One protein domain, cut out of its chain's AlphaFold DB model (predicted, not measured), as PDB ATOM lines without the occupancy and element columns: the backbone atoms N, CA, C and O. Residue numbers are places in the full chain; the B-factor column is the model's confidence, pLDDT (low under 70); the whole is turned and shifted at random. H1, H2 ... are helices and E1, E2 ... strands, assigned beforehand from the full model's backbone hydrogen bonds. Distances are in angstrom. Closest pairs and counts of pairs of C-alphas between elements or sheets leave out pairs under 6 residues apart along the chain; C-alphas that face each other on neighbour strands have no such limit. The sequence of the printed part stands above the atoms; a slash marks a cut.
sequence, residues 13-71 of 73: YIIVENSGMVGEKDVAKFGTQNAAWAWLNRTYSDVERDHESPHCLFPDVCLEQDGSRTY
ATOM      1  N   TYR A  13     214.926 176.980 141.808       97.31
ATOM      2  CA  TYR A  13     214.922 178.027 142.816       97.31
ATOM      3  C   TYR A  13     216.314 178.089 143.429       97.31
ATOM      4  O   TYR A  13     216.761 177.128 144.062       97.31
ATOM      5  N   ILE A  14     217.026 179.170 143.159       97.19
ATOM      6  CA  ILE A  14     218.423 179.370 143.514       97.19
ATOM      7  C   ILE A  14     218.474 180.333 144.689       97.19
ATOM      8  O   ILE A  14     217.878 181.401 144.637       97.19
ATOM      9  N   ILE A  15     219.190 179.958 145.742       97.69
ATOM     10  CA  ILE A  15     219.532 180.887 146.814       97.69
ATOM     11  C   ILE A  15     220.726 181.696 146.355       97.69
ATOM     12  O   ILE A  15     221.757 181.111 146.013       97.69
ATOM     13  N   VAL A  16     220.589 183.011 146.378       97.06
ATOM     14  CA  VAL A  16     221.668 183.951 146.088       97.06
ATOM     15  C   VAL A  16     222.064 184.687 147.363       97.06
ATOM     16  O   VAL A  16     221.218 184.945 148.210       97.06
ATOM     17  N   GLU A  17     223.347 184.999 147.511       97.00
ATOM     18  CA  GLU A  17     223.847 186.019 148.446       97.00
ATOM     19  C   GLU A  17     224.190 187.279 147.657       97.00
ATOM     20  O   GLU A  17     224.593 187.176 146.495       97.00
ATOM     21  N   ASN A  18     224.103 188.445 148.300       95.44
ATOM     22  CA  ASN A  18     224.268 189.754 147.671       95.44
ATOM     23  C   ASN A  18     223.288 189.952 146.498       95.44
ATOM     24  O   ASN A  18     223.688 190.451 145.446       95.44
ATOM     25  N   SER A  19     222.025 189.537 146.674       93.56
ATOM     26  CA  SER A  19     220.978 189.647 145.647       93.56
ATOM     27  C   SER A  19     220.840 191.087 145.153       93.56
ATOM     28  O   SER A  19     220.661 192.008 145.953       93.56
ATOM     29  N   GLY A  20     220.964 191.301 143.842       86.69
ATOM     30  CA  GLY A  20     220.874 192.631 143.233       86.69
ATOM     31  C   GLY A  20     222.063 193.557 143.525       86.69
ATOM     32  O   GLY A  20     222.022 194.737 143.169       86.69
ATOM     33  N   MET A  21     223.132 193.044 144.142       90.38
ATOM     34  CA  MET A  21     224.318 193.803 144.542       90.38
ATOM     35  C   MET A  21     225.569 193.331 143.785       90.38
ATOM     36  O   MET A  21     225.630 192.245 143.205       90.38
ATOM     37  N   VAL A  22     226.622 194.158 143.784       92.25
ATOM     38  CA  VAL A  22     227.924 193.750 143.231       92.25
ATOM     39  C   VAL A  22     228.472 192.581 144.049       92.25
ATOM     40  O   VAL A  22     228.604 192.681 145.264       92.25
ATOM     41  N   GLY A  23     228.841 191.495 143.366       94.12
ATOM     42  CA  GLY A  23     229.320 190.277 144.021       94.12
ATOM     43  C   GLY A  23     228.215 189.277 144.369       94.12
ATOM     44  O   GLY A  23     228.444 188.424 145.229       94.12
ATOM     45  N   GLU A  24     227.051 189.372 143.714       95.25
ATOM     46  CA  GLU A  24     226.021 188.330 143.744       95.25
ATOM     47  C   GLU A  24     226.617 186.954 143.424       95.25
ATOM     48  O   GLU A  24     227.426 186.802 142.501       95.25
ATOM     49  N   LYS A  25     226.223 185.942 144.198       96.19
ATOM     50  CA  LYS A  25     226.656 184.559 143.977       96.19
ATOM     51  C   LYS A  25     225.558 183.563 144.321       96.19
ATOM     52  O   LYS A  25     224.832 183.729 145.299       96.19
ATOM     53  N   ASP A  26     225.524 182.476 143.564       97.00
ATOM     54  CA  ASP A  26     224.650 181.337 143.821       97.00
ATOM     55  C   ASP A  26     225.219 180.487 144.968       97.00
ATOM     56  O   ASP A  26     226.385 180.088 144.948       97.00
ATOM     57  N   VAL A  27     224.383 180.169 145.955       97.31
ATOM     58  CA  VAL A  27     224.770 179.415 147.157       97.31
ATOM     59  C   VAL A  27     224.181 178.006 147.157       97.31
ATOM     60  O   VAL A  27     224.853 177.044 147.528       97.31
ATOM     61  N   ALA A  28     222.926 177.860 146.731       97.38
ATOM     62  CA  ALA A  28     222.228 176.576 146.705       97.38
ATOM     63  C   ALA A  28     221.135 176.553 145.626       97.38
ATOM     64  O   ALA A  28     220.643 177.600 145.222       97.38
ATOM     65  N   LYS A  29     220.732 175.360 145.169       96.94
ATOM     66  CA  LYS A  29     219.715 175.175 144.118       96.94
ATOM     67  C   LYS A  29     218.693 174.115 144.519       96.94
ATOM     68  O   LYS A  29     219.060 173.026 144.956       96.94
ATOM     69  N   PHE A  30     217.414 174.421 144.319       97.06
ATOM     70  CA  PHE A  30     216.280 173.587 144.714       97.06
ATOM     71  C   PHE A  30     215.274 173.428 143.575       97.06
ATOM     72  O   PHE A  30     215.145 174.281 142.701       97.06
ATOM     73  N   GLY A  31     214.527 172.323 143.595       95.44
ATOM     74  CA  GLY A  31     213.461 172.068 142.620       95.44
ATOM     75  C   GLY A  31     212.123 172.739 142.951       95.44
ATOM     76  O   GLY A  31     211.224 172.718 142.118       95.44
ATOM     77  N   THR A  32     211.961 173.300 144.156       95.31
ATOM     78  CA  THR A  32     210.724 173.967 144.595       95.31
ATOM     79  C   THR A  32     211.023 175.215 145.425       95.31
ATOM     80  O   THR A  32     212.004 175.251 146.171       95.31
ATOM     81  N   GLN A  33     210.135 176.211 145.336       95.38
ATOM     82  CA  GLN A  33     210.238 177.473 146.074       95.38
ATOM     83  C   GLN A  33     210.230 177.248 147.589       95.38
ATOM     84  O   GLN A  33     211.074 177.769 148.307       95.38
ATOM     85  N   ASN A  34     209.318 176.397 148.076       96.31
ATOM     86  CA  ASN A  34     209.212 176.089 149.502       96.31
ATOM     87  C   ASN A  34     210.488 175.462 150.066       96.31
ATOM     88  O   ASN A  34     210.866 175.778 151.189       96.31
ATOM     89  N   ALA A  35     211.156 174.578 149.317       97.62
ATOM     90  CA  ALA A  35     212.411 173.986 149.777       97.62
ATOM     91  C   ALA A  35     213.530 175.034 149.854       97.62
ATOM     92  O   ALA A  35     214.296 175.025 150.816       97.62
ATOM     93  N   ALA A  36     213.580 175.951 148.882       97.75
ATOM     94  CA  ALA A  36     214.520 177.064 148.878       97.75
ATOM     95  C   ALA A  36     214.301 177.986 150.086       97.75
ATOM     96  O   ALA A  36     215.212 178.148 150.895       97.75
ATOM     97  N   TRP A  37     213.081 178.492 150.292       96.81
ATOM     98  CA  TRP A  37     212.763 179.348 151.441       96.81
ATOM     99  C   TRP A  37     212.978 178.648 152.785       96.81
ATOM    100  O   TRP A  37     213.529 179.242 153.707       96.81
ATOM    101  N   ALA A  38     212.600 177.372 152.910       98.00
ATOM    102  CA  ALA A  38     212.844 176.611 154.133       98.00
ATOM    103  C   ALA A  38     214.345 176.461 154.425       98.00
ATOM    104  O   ALA A  38     214.764 176.554 155.579       98.00
ATOM    105  N   TRP A  39     215.161 176.242 153.391       98.06
ATOM    106  CA  TRP A  39     216.608 176.178 153.546       98.06
ATOM    107  C   TRP A  39     217.202 177.541 153.904       98.06
ATOM    108  O   TRP A  39     217.994 177.605 154.843       98.06
ATOM    109  N   LEU A  40     216.791 178.613 153.216       97.50
ATOM    110  CA  LEU A  40     217.228 179.989 153.474       97.50
ATOM    111  C   LEU A  40     216.944 180.358 154.931       97.50
ATOM    112  O   LEU A  40     217.858 180.730 155.661       97.50
ATOM    113  N   ASN A  41     215.706 180.141 155.382       97.00
ATOM    114  CA  ASN A  41     215.264 180.493 156.730       97.00
ATOM    115  C   ASN A  41     215.944 179.692 157.843       97.00
ATOM    116  O   ASN A  41     215.966 180.130 158.989       97.00
ATOM    117  N   ARG A  42     216.452 178.499 157.525       97.88
ATOM    118  CA  ARG A  42     217.206 177.666 158.464       97.88
ATOM    119  C   ARG A  42     218.696 178.011 158.481       97.88
ATOM    120  O   ARG A  42     219.355 177.748 159.480       97.88
ATOM    121  N   THR A  43     219.230 178.495 157.362       98.25
ATOM    122  CA  THR A  43     220.675 178.670 157.165       98.25
ATOM    123  C   THR A  43     221.139 180.051 157.590       98.25
ATOM    124  O   THR A  43     222.164 180.150 158.255       98.25
ATOM    125  N   TYR A  44     220.375 181.089 157.248       97.19
ATOM    126  CA  TYR A  44     220.686 182.457 157.642       97.19
ATOM    127  C   TYR A  44     219.922 182.837 158.902       97.19
ATOM    128  O   TYR A  44     218.726 182.568 159.040       97.19
ATOM    129  N   SER A  45     220.625 183.496 159.813       97.62
ATOM    130  CA  SER A  45     220.031 184.133 160.981       97.62
ATOM    131  C   SER A  45     219.150 185.325 160.591       97.62
ATOM    132  O   SER A  45     219.173 185.805 159.458       97.62
ATOM    133  N   ASP A  46     218.365 185.841 161.539       96.38
ATOM    134  CA  ASP A  46     217.571 187.060 161.319       96.38
ATOM    135  C   ASP A  46     218.463 188.260 160.970       96.38
ATOM    136  O   ASP A  46     218.140 189.027 160.074       96.38
ATOM    137  N   VAL A  47     219.631 188.367 161.609       97.12
ATOM    138  CA  VAL A  47     220.589 189.468 161.416       97.12
ATOM    139  C   VAL A  47     221.238 189.444 160.028       97.12
ATOM    140  O   VAL A  47     221.574 190.498 159.496       97.12
ATOM    141  N   GLU A  48     221.421 188.260 159.439       97.50
ATOM    142  CA  GLU A  48     221.957 188.105 158.078       97.50
ATOM    143  C   GLU A  48     220.892 188.343 156.998       97.50
ATOM    144  O   GLU A  48     221.243 188.611 155.849       97.50
ATOM    145  N   ARG A  49     219.603 188.251 157.354       95.69
ATOM    146  CA  ARG A  49     218.459 188.494 156.458       95.69
ATOM    147  C   ARG A  49     217.909 189.917 156.542       95.69
ATOM    148  O   ARG A  49     217.257 190.369 155.609       95.69
ATOM    149  N   ASP A  50     218.129 190.605 157.654       95.31
ATOM    150  CA  ASP A  50     217.642 191.962 157.879       95.31
ATOM    151  C   ASP A  50     218.413 192.982 157.029       95.31
ATOM    152  O   ASP A  50     219.596 193.216 157.254       95.31
ATOM    153  N   HIS A  51     217.732 193.630 156.083       91.88
ATOM    154  CA  HIS A  51     218.324 194.623 155.179       91.88
ATOM    155  C   HIS A  51     218.814 195.901 155.877       91.88
ATOM    156  O   HIS A  51     219.571 196.663 155.275       91.88
ATOM    157  N   GLU A  52     218.413 196.146 157.125       95.56
ATOM    158  CA  GLU A  52     218.897 197.276 157.927       95.56
ATOM    159  C   GLU A  52     220.137 196.917 158.765       95.56
ATOM    160  O   GLU A  52     220.833 197.797 159.279       95.56
ATOM    161  N   SER A  53     220.452 195.624 158.881       96.06
ATOM    162  CA  SER A  53     221.603 195.131 159.629       96.06
ATOM    163  C   SER A  53     222.917 195.393 158.879       96.06
ATOM    164  O   SER A  53     223.024 195.112 157.683       96.06
ATOM    165  N   PRO A  54     223.994 195.816 159.571       95.00
ATOM    166  CA  PRO A  54     225.323 195.932 158.964       95.00
ATOM    167  C   PRO A  54     225.935 194.573 158.581       95.00
ATOM    168  O   PRO A  54     226.967 194.532 157.914       95.00
ATOM    169  N   HIS A  55     225.329 193.470 159.024       94.81
ATOM    170  CA  HIS A  55     225.737 192.102 158.706       94.81
ATOM    171  C   HIS A  55     224.803 191.428 157.693       94.81
ATOM    172  O   HIS A  55     224.910 190.219 157.492       94.81
ATOM    173  N   CYS A  56     223.892 192.184 157.074       96.38
ATOM    174  CA  CYS A  56     223.028 191.667 156.024       96.38
ATOM    175  C   CYS A  56     223.857 191.045 154.893       96.38
ATOM    176  O   CYS A  56     224.774 191.678 154.363       96.38
ATOM    177  N   LEU A  57     223.503 189.824 154.495       96.62
ATOM    178  CA  LEU A  57     224.078 189.140 153.333       96.62
ATOM    179  C   LEU A  57     223.196 189.275 152.086       96.62
ATOM    180  O   LEU A  57     223.505 188.683 151.053       96.62
ATOM    181  N   PHE A  58     222.083 190.010 152.193       95.31
ATOM    182  CA  PHE A  58     221.025 190.117 151.187       95.31
ATOM    183  C   PHE A  58     220.671 188.754 150.559       95.31
ATOM    184  O   PHE A  58     220.735 188.614 149.331       95.31
ATOM    185  N   PRO A  59     220.392 187.715 151.380       96.81
ATOM    186  CA  PRO A  59     220.048 186.412 150.851       96.81
ATOM    187  C   PRO A  59     218.636 186.443 150.265       96.81
ATOM    188  O   PRO A  59     217.700 186.899 150.918       96.81
ATOM    189  N   ASP A  60     218.467 185.902 149.064       95.88
ATOM    190  CA  ASP A  60     217.165 185.865 148.393       95.88
ATOM    191  C   ASP A  60     216.993 184.592 147.552       95.88
ATOM    192  O   ASP A  60     217.950 183.842 147.320       95.88
ATOM    193  N   VAL A  61     215.765 184.326 147.108       96.56
ATOM    194  CA  VAL A  61     215.431 183.216 146.215       96.56
ATOM    195  C   VAL A  61     215.170 183.735 144.803       96.56
ATOM    196  O   VAL A  61     214.162 184.376 144.527       96.56
ATOM    197  N   CYS A  62     216.038 183.359 143.872       95.25
ATOM    198  CA  CYS A  62     215.880 183.600 142.445       95.25
ATOM    199  C   CYS A  62     215.206 182.398 141.761       95.25
ATOM    200  O   CYS A  62     215.589 181.247 141.989       95.25
ATOM    201  N   LEU A  63     214.237 182.638 140.876       95.56
ATOM    202  CA  LEU A  63     213.736 181.625 139.948       95.56
ATOM    203  C   LEU A  63     214.554 181.663 138.659       95.56
ATOM    204  O   LEU A  63     214.557 182.659 137.942       95.56
ATOM    205  N   GLU A  64     215.179 180.542 138.321       94.62
ATOM    206  CA  GLU A  64     215.807 180.311 137.027       94.62
ATOM    207  C   GLU A  64     214.915 179.406 136.172       94.62
ATOM    208  O   GLU A  64     214.649 178.248 136.519       94.62
ATOM    209  N   GLN A  65     214.464 179.926 135.032       92.81
ATOM    210  CA  GLN A  65     213.688 179.175 134.052       92.81
ATOM    211  C   GLN A  65     214.103 179.565 132.633       92.81
ATOM    212  O   GLN A  65     214.173 180.741 132.289       92.81
ATOM    213  N   ASP A  66     214.385 178.557 131.803       89.88
ATOM    214  CA  ASP A  66     214.776 178.735 130.398       89.88
ATOM    215  C   ASP A  66     215.945 179.735 130.213       89.88
ATOM    216  O   ASP A  66     215.984 180.518 129.266       89.88
ATOM    217  N   GLY A  67     216.906 179.710 131.148       85.69
ATOM    218  CA  GLY A  67     218.097 180.573 131.147       85.69
ATOM    219  C   GLY A  67     217.842 182.020 131.579       85.69
ATOM    220  O   GLY A  67     218.775 182.817 131.590       85.69
ATOM    221  N   SER A  68     216.604 182.359 131.940       89.38
ATOM    222  CA  SER A  68     216.226 183.664 132.479       89.38
ATOM    223  C   SER A  68     216.070 183.586 133.994       89.38
ATOM    224  O   SER A  68     215.577 182.586 134.521       89.38
ATOM    225  N   ARG A  69     216.487 184.653 134.681       90.06
ATOM    226  CA  ARG A  69     216.371 184.807 136.133       90.06
ATOM    227  C   ARG A  69     215.286 185.816 136.472       90.06
ATOM    228  O   ARG A  69     215.206 186.876 135.852       90.06
ATOM    229  N   THR A  70     214.461 185.482 137.454       91.81
ATOM    230  CA  THR A  70     213.442 186.370 138.012       91.81
ATOM    231  C   THR A  70     213.618 186.411 139.519       91.81
ATOM    232  O   THR A  70     213.696 185.373 140.176       91.81
ATOM    233  N   TYR A  71     213.715 187.629 140.028       84.12
ATOM    234  CA  TYR A  71     213.758 187.970 141.443       84.12
ATOM    235  C   TYR A  71     212.349 188.488 141.812       84.12
ATOM    236  O   TYR A  71     211.588 188.817 140.898       84.12
TER     237      TYR A  71
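AT A GLANCE: This is residues 13 to 71 of the 73 residues of an uncharacterized protein of Sphingomonas sp. PAMC26645 (UniProt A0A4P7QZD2). Two layers: a strongly twisted four-strand sheet with helix H1 along one face; hairpin E3-E4 and short H2 with the loop at Pro 54 make opposite ends. The 59 printed residues run E1, E2, H1, H2, E3, E4, class mixed; the sheet, E2-E1-E3-E4, is antiparallel. It is compact, radius of gyration of the C-alphas 11.2 A, spanning 35 by 25 by 14 A.

IN THESE COORDINATES: E1, residues 13 to 17, begins at C-alpha 13 (214.922, 178.027, 142.816). E2 is 25 to 30, 15.1 A; E3, 60 to 65, 16.2 A; H1, 33 to 43, 15.3 A; H2, 46 to 49. E4, 68 to 70, ends at C-alpha 70 (213.442, 186.370, 138.012).

HOW THE PARTS SIT: Within hydrogen-bond range are N 27 and O 15 in hairpin E1-E2, 2.8 A, N 14 and O 62 between E1 and E3, 2.8 A, and N 63 and O 70 in hairpin E3-E4, 2.9 A. H1 is on the sheet, height 8.9 A, over E2 and E1; its closest C-alphas to E1 are Gln 33 and Tyr 13, 5.7 A. E2, H1, H2, E3 form a split strand-helix-strand unit, E1 between its strands, crossover right-handed. H1 has every O i to N i+4 pair within range; H2 is too short for one.

THE WHOLE: The printed part has no cut and no long link; no printed residue is under 70 in pLDDT. The C-alphas farthest apart, Pro 54 and Asp 66, are 35.0 A apart.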